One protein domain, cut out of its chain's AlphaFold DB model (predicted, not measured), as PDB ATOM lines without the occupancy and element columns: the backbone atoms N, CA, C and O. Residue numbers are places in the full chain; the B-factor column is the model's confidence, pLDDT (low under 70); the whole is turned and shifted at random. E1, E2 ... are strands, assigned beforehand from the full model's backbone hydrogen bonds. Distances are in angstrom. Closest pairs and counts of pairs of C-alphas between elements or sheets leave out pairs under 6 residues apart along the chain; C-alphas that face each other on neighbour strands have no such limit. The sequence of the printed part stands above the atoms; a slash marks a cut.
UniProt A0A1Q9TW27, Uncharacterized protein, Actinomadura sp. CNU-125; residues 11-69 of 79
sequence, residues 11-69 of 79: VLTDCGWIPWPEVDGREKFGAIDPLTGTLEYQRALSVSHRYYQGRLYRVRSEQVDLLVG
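Overview. This is residues 11 to 69 of the 79 residues of an uncharacterized protein of Actinomadura sp. CNU-125 (UniProt A0A1Q9TW27). Three small two-stranded hairpins make a loose chain of parts: the hairpins E3-E4 and E1-E2 come together into one lobe where E1 is beside E3, and the hairpin E5-E6 is a separate arm, reached over the long link of residues 44 to 55. The turn of that arm, residues 60 to 65, sticks out. The printed part has 59 residues with six named strands, E1 to E6 in order along the chain, no named helix, and three antiparallel sheets of two strands each, E1 - E2, E3 - E4 and E5 - E6. The class is all strand, though under half of the residues, 27 of 59, are in named elements. The whole is loose, with a radius of gyration of the C-alphas of 13.2 A and spans of 34 by 28 by 21 A.

Along the chain. Find C-alpha 28 at (204.348, 179.536, 93.376); from there E3, residues 28 to 32, runs 12.5 A. E4 follows at residues 39 to 43 and is 13.3 A long. Go back to C-alpha 11 at (200.704, 176.437, 102.466) for E1, residues 11 to 13, 6.4 A long; E2, residues 16 to 19, covers 10.2 A. Further on, E5 takes residues 56 to 60 over 12.9 A, and E6, residues 65 to 69, runs 13.7 A to C-alpha 69 at (209.259, 176.832, 115.317).

Arrangement. Look first at the hairpin E3 and E4, antiparallel at 140 degrees between directions, where N 29 and O 42, 2.8 A apart, are within hydrogen-bond range. From E3 go to E1: their closest C-alphas, those of Thr 13 and Phe 29, are 4.4 A apart. E1 and E2 form an antiparallel hairpin at 142 degrees, with N 11 and O 18 within hydrogen-bond range at 2.8 A. E2 and E3 are near each other, with 5 pairs of C-alphas within 10 A. The hairpin E5 and E6 is antiparallel at 158 degrees, with N 57 and O 68 within hydrogen-bond range at 2.8 A. E5 and E6 are apart from E1, E2, E3 and E4.

Size, cuts and confidence. The two C-alphas farthest apart are those of Thr 36 and Gln 53, at 37.1 A. The printed part has no cut. The link from E4 to E5, 12 residues, is long; those from E1 to E2 and from E5 to E6 are tight, and those from E2 to E3 and from E3 to E4 are short. Residues 60 to 65, of which 60 belongs to E5 and 65 to E6, stand free. In the B-factor column you find a mean pLDDT of the printed part of 94.7, and no printed residue is under 70.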
ATOM      1  N   VAL A  11     200.251 175.193 103.084       96.19
ATOM      2  CA  VAL A  11     200.704 176.437 102.466       96.19
ATOM      3  C   VAL A  11     199.898 176.722 101.203       96.19
ATOM      4  O   VAL A  11     199.615 175.827 100.405       96.19
ATOM      5  N   LEU A  12     199.510 177.986 101.023       97.31
ATOM      6  CA  LEU A  12     198.792 178.428  99.834       97.31
ATOM      7  C   LEU A  12     199.748 178.514  98.643       97.31
ATOM      8  O   LEU A  12     200.750 179.231  98.683       97.31
ATOM      9  N   THR A  13     199.388 177.846  97.555       97.56
ATOM     10  CA  THR A  13     200.117 177.851  96.286       97.56
ATOM     11  C   THR A  13     199.206 178.209  95.116       97.56
ATOM     12  O   THR A  13     197.991 178.365  95.275       97.56
ATOM     13  N   ASP A  14     199.774 178.338  93.918       97.12
ATOM     14  CA  ASP A  14     199.025 178.512  92.672       97.12
ATOM     15  C   ASP A  14     198.171 177.288  92.291       97.12
ATOM     16  O   ASP A  14     197.276 177.403  91.452       97.12
ATOM     17  N   CYS A  15     198.379 176.150  92.959       94.94
ATOM     18  CA  CYS A  15     197.563 174.940  92.851       94.94
ATOM     19  C   CYS A  15     196.532 174.789  93.989       94.94
ATOM     20  O   CYS A  15     195.803 173.798  94.018       94.94
ATOM     21  N   GLY A  16     196.445 175.755  94.913       96.62
ATOM     22  CA  GLY A  16     195.626 175.676  96.126       96.62
ATOM     23  C   GLY A  16     196.455 175.404  97.383       96.62
ATOM     24  O   GLY A  16     197.660 175.644  97.405       96.62
ATOM     25  N   TRP A  17     195.800 174.950  98.448       96.94
ATOM     26  CA  TRP A  17     196.468 174.580  99.698       96.94
ATOM     27  C   TRP A  17     197.079 173.188  99.571       96.94
ATOM     28  O   TRP A  17     196.399 172.264  99.130       96.94
ATOM     29  N   ILE A  18     198.354 173.059  99.936       96.69
ATOM     30  CA  ILE A  18     199.058 171.774  99.999       96.69
ATOM     31  C   ILE A  18     199.814 171.663 101.326       96.69
ATOM     32  O   ILE A  18     200.310 172.679 101.821       96.69
ATOM     33  N   PRO A  19     199.926 170.469 101.925       96.69
ATOM     34  CA  PRO A  19     200.696 170.281 103.149       96.69
ATOM     35  C   PRO A  19     202.198 170.427 102.864       96.69
ATOM     36  O   PRO A  19     202.677 170.030 101.799       96.69
ATOM     37  N   TRP A  20     202.972 170.964 103.816       96.12
ATOM     38  CA  TRP A  20     204.419 171.186 103.639       96.12
ATOM     39  C   TRP A  20     205.214 169.982 103.103       96.12
ATOM     40  O   TRP A  20     206.071 170.194 102.247       96.12
ATOM     41  N   PRO A  21     204.947 168.724 103.510       96.38
ATOM     42  CA  PRO A  21     205.659 167.563 102.978       96.38
ATOM     43  C   PRO A  21     205.495 167.340 101.469       96.38
ATOM     44  O   PRO A  21     206.333 166.661 100.876       96.38
ATOM     45  N   GLU A  22     204.435 167.877 100.857       96.06
ATOM     46  CA  GLU A  22     204.162 167.748  99.420       96.06
ATOM     47  C   GLU A  22     204.828 168.842  98.576       96.06
ATOM     48  O   GLU A  22     204.900 168.701  97.358       96.06
ATOM     49  N   VAL A  23     205.364 169.891  99.207       96.06
ATOM     50  CA  VAL A  23     206.057 170.986  98.522       96.06
ATOM     51  C   VAL A  23     207.378 170.488  97.930       96.06
ATOM     52  O   VAL A  23     208.270 170.047  98.662       96.06
ATOM     53  N   ASP A  24     207.547 170.610  96.609       91.75
ATOM     54  CA  ASP A  24     208.787 170.228  95.908       91.75
ATOM     55  C   ASP A  24     209.612 171.426  95.392       91.75
ATOM     56  O   ASP A  24     210.737 171.257  94.903       91.75
ATOM     57  N   GLY A  25     209.087 172.646  95.551       91.62
ATOM     58  CA  GLY A  25     209.736 173.907  95.192       91.62
ATOM     59  C   GLY A  25     209.453 174.379  93.766       91.62
ATOM     60  O   GLY A  25     210.038 175.372  93.322       91.62
ATOM     61  N   ARG A  26     208.580 173.691  93.021       93.81
ATOM     62  CA  ARG A  26     208.131 174.125  91.685       93.81
ATOM     63  C   ARG A  26     206.926 175.054  91.738       93.81
ATOM     64  O   ARG A  26     206.689 175.774  90.757       93.81
ATOM     65  N   GLU A  27     206.197 175.030  92.846       96.25
ATOM     66  CA  GLU A  27     205.005 175.820  93.107       96.25
ATOM     67  C   GLU A  27     205.330 177.315  93.171       96.25
ATOM     68  O   GLU A  27     206.469 177.742  93.414       96.25
ATOM     69  N   LYS A  28     204.303 178.137  92.962       97.94
ATOM     70  CA  LYS A  28     204.348 179.536  93.376       97.94
ATOM     71  C   LYS A  28     203.562 179.677  94.665       97.94
ATOM     72  O   LYS A  28     202.394 179.314  94.714       97.94
ATOM     73  N   PHE A  29     204.186 180.239  95.682       97.69
ATOM     74  CA  PHE A  29     203.591 180.441  96.995       97.69
ATOM     75  C   PHE A  29     202.819 181.752  97.022       97.69
ATOM     76  O   PHE A  29     203.302 182.763  96.508       97.69
ATOM     77  N   GLY A  30     201.639 181.723  97.637       96.50
ATOM     78  CA  GLY A  30     200.898 182.923  97.987       96.50
ATOM     79  C   GLY A  30     201.646 183.687  99.077       96.50
ATOM     80  O   GLY A  30     201.760 183.213 100.204       96.50
ATOM     81  N   ALA A  31     202.154 184.865  98.738       94.31
ATOM     82  CA  ALA A  31     202.880 185.756  99.630       94.31
ATOM     83  C   ALA A  31     202.236 187.145  99.613       94.31
ATOM     84  O   ALA A  31     201.771 187.608  98.574       94.31
ATOM     85  N   ILE A  32     202.201 187.811 100.763       93.25
ATOM     86  CA  ILE A  32     201.743 189.199 100.847       93.25
ATOM     87  C   ILE A  32     202.919 190.117 100.518       93.25
ATOM     88  O   ILE A  32     203.968 190.020 101.155       93.25
ATOM     89  N   ASP A  33     202.742 191.021  99.556       92.38
ATOM     90  CA  ASP A  33     203.670 192.133  99.357       92.38
ATOM     91  C   ASP A  33     203.557 193.093 100.559       92.38
ATOM     92  O   ASP A  33     202.484 193.661 100.794       92.38
ATOM     93  N   PRO A  34     204.634 193.304 101.336       88.62
ATOM     94  CA  PRO A  34     204.591 194.134 102.536       88.62
ATOM     95  C   PRO A  34     204.359 195.628 102.254       88.62
ATOM     96  O   PRO A  34     204.003 196.360 103.175       88.62
ATOM     97  N   LEU A  35     204.573 196.105 101.022       91.75
ATOM     98  CA  LEU A  35     204.365 197.508 100.646       91.75
ATOM     99  C   LEU A  35     202.917 197.791 100.244       91.75
ATOM    100  O   LEU A  35     202.396 198.868 100.533       91.75
ATOM    101  N   THR A  36     202.284 196.847  99.552       92.56
ATOM    102  CA  THR A  36     200.948 197.026  98.962       92.56
ATOM    103  C   THR A  36     199.855 196.266  99.714       92.56
ATOM    104  O   THR A  36     198.676 196.584  99.561       92.56
ATOM    105  N   GLY A  37     200.225 195.275 100.528       91.25
ATOM    106  CA  GLY A  37     199.302 194.379 101.223       91.25
ATOM    107  C   GLY A  37     198.596 193.387 100.296       91.25
ATOM    108  O   GLY A  37     197.654 192.720 100.726       91.25
ATOM    109  N   THR A  38     199.002 193.287  99.027       95.00
ATOM    110  CA  THR A  38     198.347 192.407  98.054       95.00
ATOM    111  C   THR A  38     198.937 191.005  98.066       95.00
ATOM    112  O   THR A  38     200.140 190.831  98.241       95.00
ATOM    113  N   LEU A  39     198.086 190.005  97.836       94.88
ATOM    114  CA  LEU A  39     198.514 188.626  97.622       94.88
ATOM    115  C   LEU A  39     199.131 188.468  96.228       94.88
ATOM    116  O   LEU A  39     198.485 188.752  95.219       94.88
ATOM    117  N   GLU A  40     200.344 187.933  96.182       97.31
ATOM    118  CA  GLU A  40     201.084 187.612  94.969       97.31
ATOM    119  C   GLU A  40     201.585 186.168  94.990       97.31
ATOM    120  O   GLU A  40     201.808 185.586  96.047       97.31
ATOM    121  N   TYR A  41     201.804 185.590  93.808       97.38
ATOM    122  CA  TYR A  41     202.328 184.233  93.664       97.38
ATOM    123  C   TYR A  41     203.784 184.257  93.208       97.38
ATOM    124  O   TYR A  41     204.078 184.600  92.058       97.38
ATOM    125  N   GLN A  42     204.695 183.852  94.092       96.62
ATOM    126  CA  GLN A  42     206.142 183.929  93.868       96.62
ATOM    127  C   GLN A  42     206.819 182.565  94.045       96.62
ATOM    128  O   GLN A  42     206.385 181.738  94.843       96.62
ATOM    129  N   ARG A  43     207.896 182.306  93.295       96.00
ATOM    130  CA  ARG A  43     208.693 181.081  93.472       96.00
ATOM    131  C   ARG A  43     209.633 181.221  94.661       96.00
ATOM    132  O   ARG A  43     210.293 182.249  94.797       96.00
ATOM    133  N   ALA A  44     209.750 180.163  95.459       94.38
ATOM    134  CA  ALA A  44     210.763 180.098  96.503       94.38
ATOM    135  C   ALA A  44     212.178 180.052  95.898       94.38
ATOM    136  O   ALA A  44     212.407 179.454  94.847       94.38
ATOM    137  N   LEU A  45     213.141 180.662  96.593       95.00
ATOM    138  CA  LEU A  45     214.566 180.529  96.262       95.00
ATOM    139  C   LEU A  45     215.122 179.170  96.709       95.00
ATOM    140  O   LEU A  45     216.024 178.622  96.079       95.00
ATOM    141  N   SER A  46     214.583 178.636  97.803       93.75
ATOM    142  CA  SER A  46     214.898 177.319  98.340       93.75
ATOM    143  C   SER A  46     213.738 176.800  99.188       93.75
ATOM    144  O   SER A  46     213.007 177.577  99.801       93.75
ATOM    145  N   VAL A  47     213.593 175.477  99.228       94.06
ATOM    146  CA  VAL A  47     212.693 174.756 100.137       94.06
ATOM    147  C   VAL A  47     213.554 173.858 101.021       94.06
ATOM    148  O   VAL A  47     214.520 173.255 100.544       94.06
ATOM    149  N   SER A  48     213.251 173.791 102.319       93.06
ATOM    150  CA  SER A  48     214.033 173.015 103.283       93.06
ATOM    151  C   SER A  48     213.141 172.156 104.161       93.06
ATOM    152  O   SER A  48     212.372 172.688 104.957       93.06
ATOM    153  N   HIS A  49     213.292 170.836 104.066       94.12
ATOM    154  CA  HIS A  49     212.619 169.880 104.943       94.12
ATOM    155  C   HIS A  49     213.657 169.281 105.890       94.12
ATOM    156  O   HIS A  49     214.745 168.871 105.472       94.12
ATOM    157  N   ARG A  50     213.355 169.255 107.187       93.44
ATOM    158  CA  ARG A  50     214.273 168.746 108.207       93.44
ATOM    159  C   ARG A  50     213.481 168.101 109.329       93.44
ATOM    160  O   ARG A  50     212.574 168.711 109.876       93.44
ATOM    161  N   TYR A  51     213.922 166.918 109.747       94.44
ATOM    162  CA  TYR A  51     213.442 166.332 110.989       94.44
ATOM    163  C   TYR A  51     213.830 167.208 112.186       94.44
ATOM    164  O   TYR A  51     215.012 167.491 112.408       94.44
ATOM    165  N   TYR A  52     212.837 167.599 112.973       94.31
ATOM    166  CA  TYR A  52     213.034 168.368 114.189       94.31
ATOM    167  C   TYR A  52     212.254 167.740 115.337       94.31
ATOM    168  O   TYR A  52     211.059 167.479 115.231       94.31
ATOM    169  N   GLN A  53     212.942 167.533 116.457       94.31
ATOM    170  CA  GLN A  53     212.333 167.113 117.709       94.31
ATOM    171  C   GLN A  53     212.644 168.171 118.762       94.31
ATOM    172  O   GLN A  53     213.790 168.345 119.177       94.31
ATOM    173  N   GLY A  54     211.618 168.895 119.188       93.00
ATOM    174  CA  GLY A  54     211.766 169.994 120.127       93.00
ATOM    175  C   GLY A  54     210.458 170.741 120.321       93.00
ATOM    176  O   GLY A  54     209.395 170.290 119.899       93.00
ATOM    177  N   ARG A  55     210.540 171.893 120.984       94.25
ATOM    178  CA  ARG A  55     209.375 172.743 121.215       94.25
ATOM    179  C   ARG A  55     208.946 173.424 119.918       94.25
ATOM    180  O   ARG A  55     209.789 173.984 119.219       94.25
ATOM    181  N   LEU A  56     207.640 173.409 119.677       95.38
ATOM    182  CA  LEU A  56     206.934 174.224 118.693       95.38
ATOM    183  C   LEU A  56     205.840 175.024 119.419       95.38
ATOM    184  O   LEU A  56     205.423 174.657 120.524       95.38
ATOM    185  N   TYR A  57     205.386 176.112 118.811       95.38
ATOM    186  CA  TYR A  57     204.307 176.958 119.310       95.38
ATOM    187  C   TYR A  57     203.101 176.856 118.391       95.38
ATOM    188  O   TYR A  57     203.226 176.987 117.177       95.38
ATOM    189  N   ARG A  58     201.927 176.624 118.984       95.75
ATOM    190  CA  ARG A  58     200.666 176.571 118.249       95.75
ATOM    191  C   ARG A  58     199.958 177.915 118.326       95.75
ATOM    192  O   ARG A  58     199.704 178.401 119.429       95.75
ATOM    193  N   VAL A  59     199.593 178.464 117.176       93.69
ATOM    194  CA  VAL A  59     198.738 179.646 117.047       93.69
ATOM    195  C   VAL A  59     197.423 179.196 116.438       93.69
ATOM    196  O   VAL A  59     197.397 178.711 115.312       93.69
ATOM    197  N   ARG A  60     196.336 179.324 117.201       94.81
ATOM    198  CA  ARG A  60     195.015 178.842 116.796       94.81
ATOM    199  C   ARG A  60     193.956 179.914 117.010       94.81
ATOM    200  O   ARG A  60     193.804 180.416 118.123       94.81
ATOM    201  N   SER A  61     193.210 180.210 115.954       92.06
ATOM    202  CA  SER A  61     192.019 181.061 115.944       92.06
ATOM    203  C   SER A  61     190.895 180.373 115.159       92.06
ATOM    204  O   SER A  61     191.003 179.198 114.809       92.06
ATOM    205  N   GLU A  62     189.799 181.084 114.887       92.56
ATOM    206  CA  GLU A  62     188.752 180.584 113.985       92.56
ATOM    207  C   GLU A  62     189.220 180.485 112.526       92.56
ATOM    208  O   GLU A  62     188.665 179.705 111.759       92.56
ATOM    209  N   GLN A  63     190.229 181.273 112.139       89.44
ATOM    210  CA  GLN A  63     190.667 181.413 110.748       89.44
ATOM    211  C   GLN A  63     191.966 180.666 110.441       89.44
ATOM    212  O   GLN A  63     192.199 180.319 109.288       89.44
ATOM    213  N   VAL A  64     192.823 180.447 111.444       90.38
ATOM    214  CA  VAL A  64     194.142 179.827 111.258       90.38
ATOM    215  C   VAL A  64     194.458 178.827 112.367       90.38
ATOM    216  O   VAL A  64     194.090 179.026 113.526       90.38
ATOM    217  N   ASP A  65     195.181 177.769 112.014       94.44
ATOM    218  CA  ASP A  65     195.753 176.795 112.943       94.44
ATOM    219  C   ASP A  65     197.160 176.449 112.453       94.44
ATOM    220  O   ASP A  65     197.325 175.758 111.453       94.44
ATOM    221  N   LEU A  66     198.171 177.018 113.108       94.44
ATOM    222  CA  LEU A  66     199.574 176.923 112.709       94.44
ATOM    223  C   LEU A  66     200.387 176.324 113.852       94.44
ATOM    224  O   LEU A  66     200.222 176.730 115.007       94.44
ATOM    225  N   LEU A  67     201.314 175.420 113.535       96.44
ATOM    226  CA  LEU A  67     202.312 174.923 114.479       96.44
ATOM    227  C   LEU A  67     203.710 175.264 113.958       96.44
ATOM    228  O   LEU A  67     204.139 174.757 112.926       96.44
ATOM    229  N   VAL A  68     204.413 176.146 114.669       95.56
ATOM    230  CA  VAL A  68     205.650 176.769 114.178       95.56
ATOM    231  C   VAL A  68     206.817 176.631 115.139       95.56
ATOM    232  O   VAL A  68     206.657 176.491 116.354       95.56
ATOM    233  N   GLY A  69     208.018 176.696 114.574       94.56
ATOM    234  CA  GLY A  69     209.259 176.832 115.317       94.56
ATOM    235  C   GLY A  69     209.305 178.081 116.197       94.56
ATOM    236  O   GLY A  69     208.634 179.079 115.952       94.56
TER     237      GLY A  69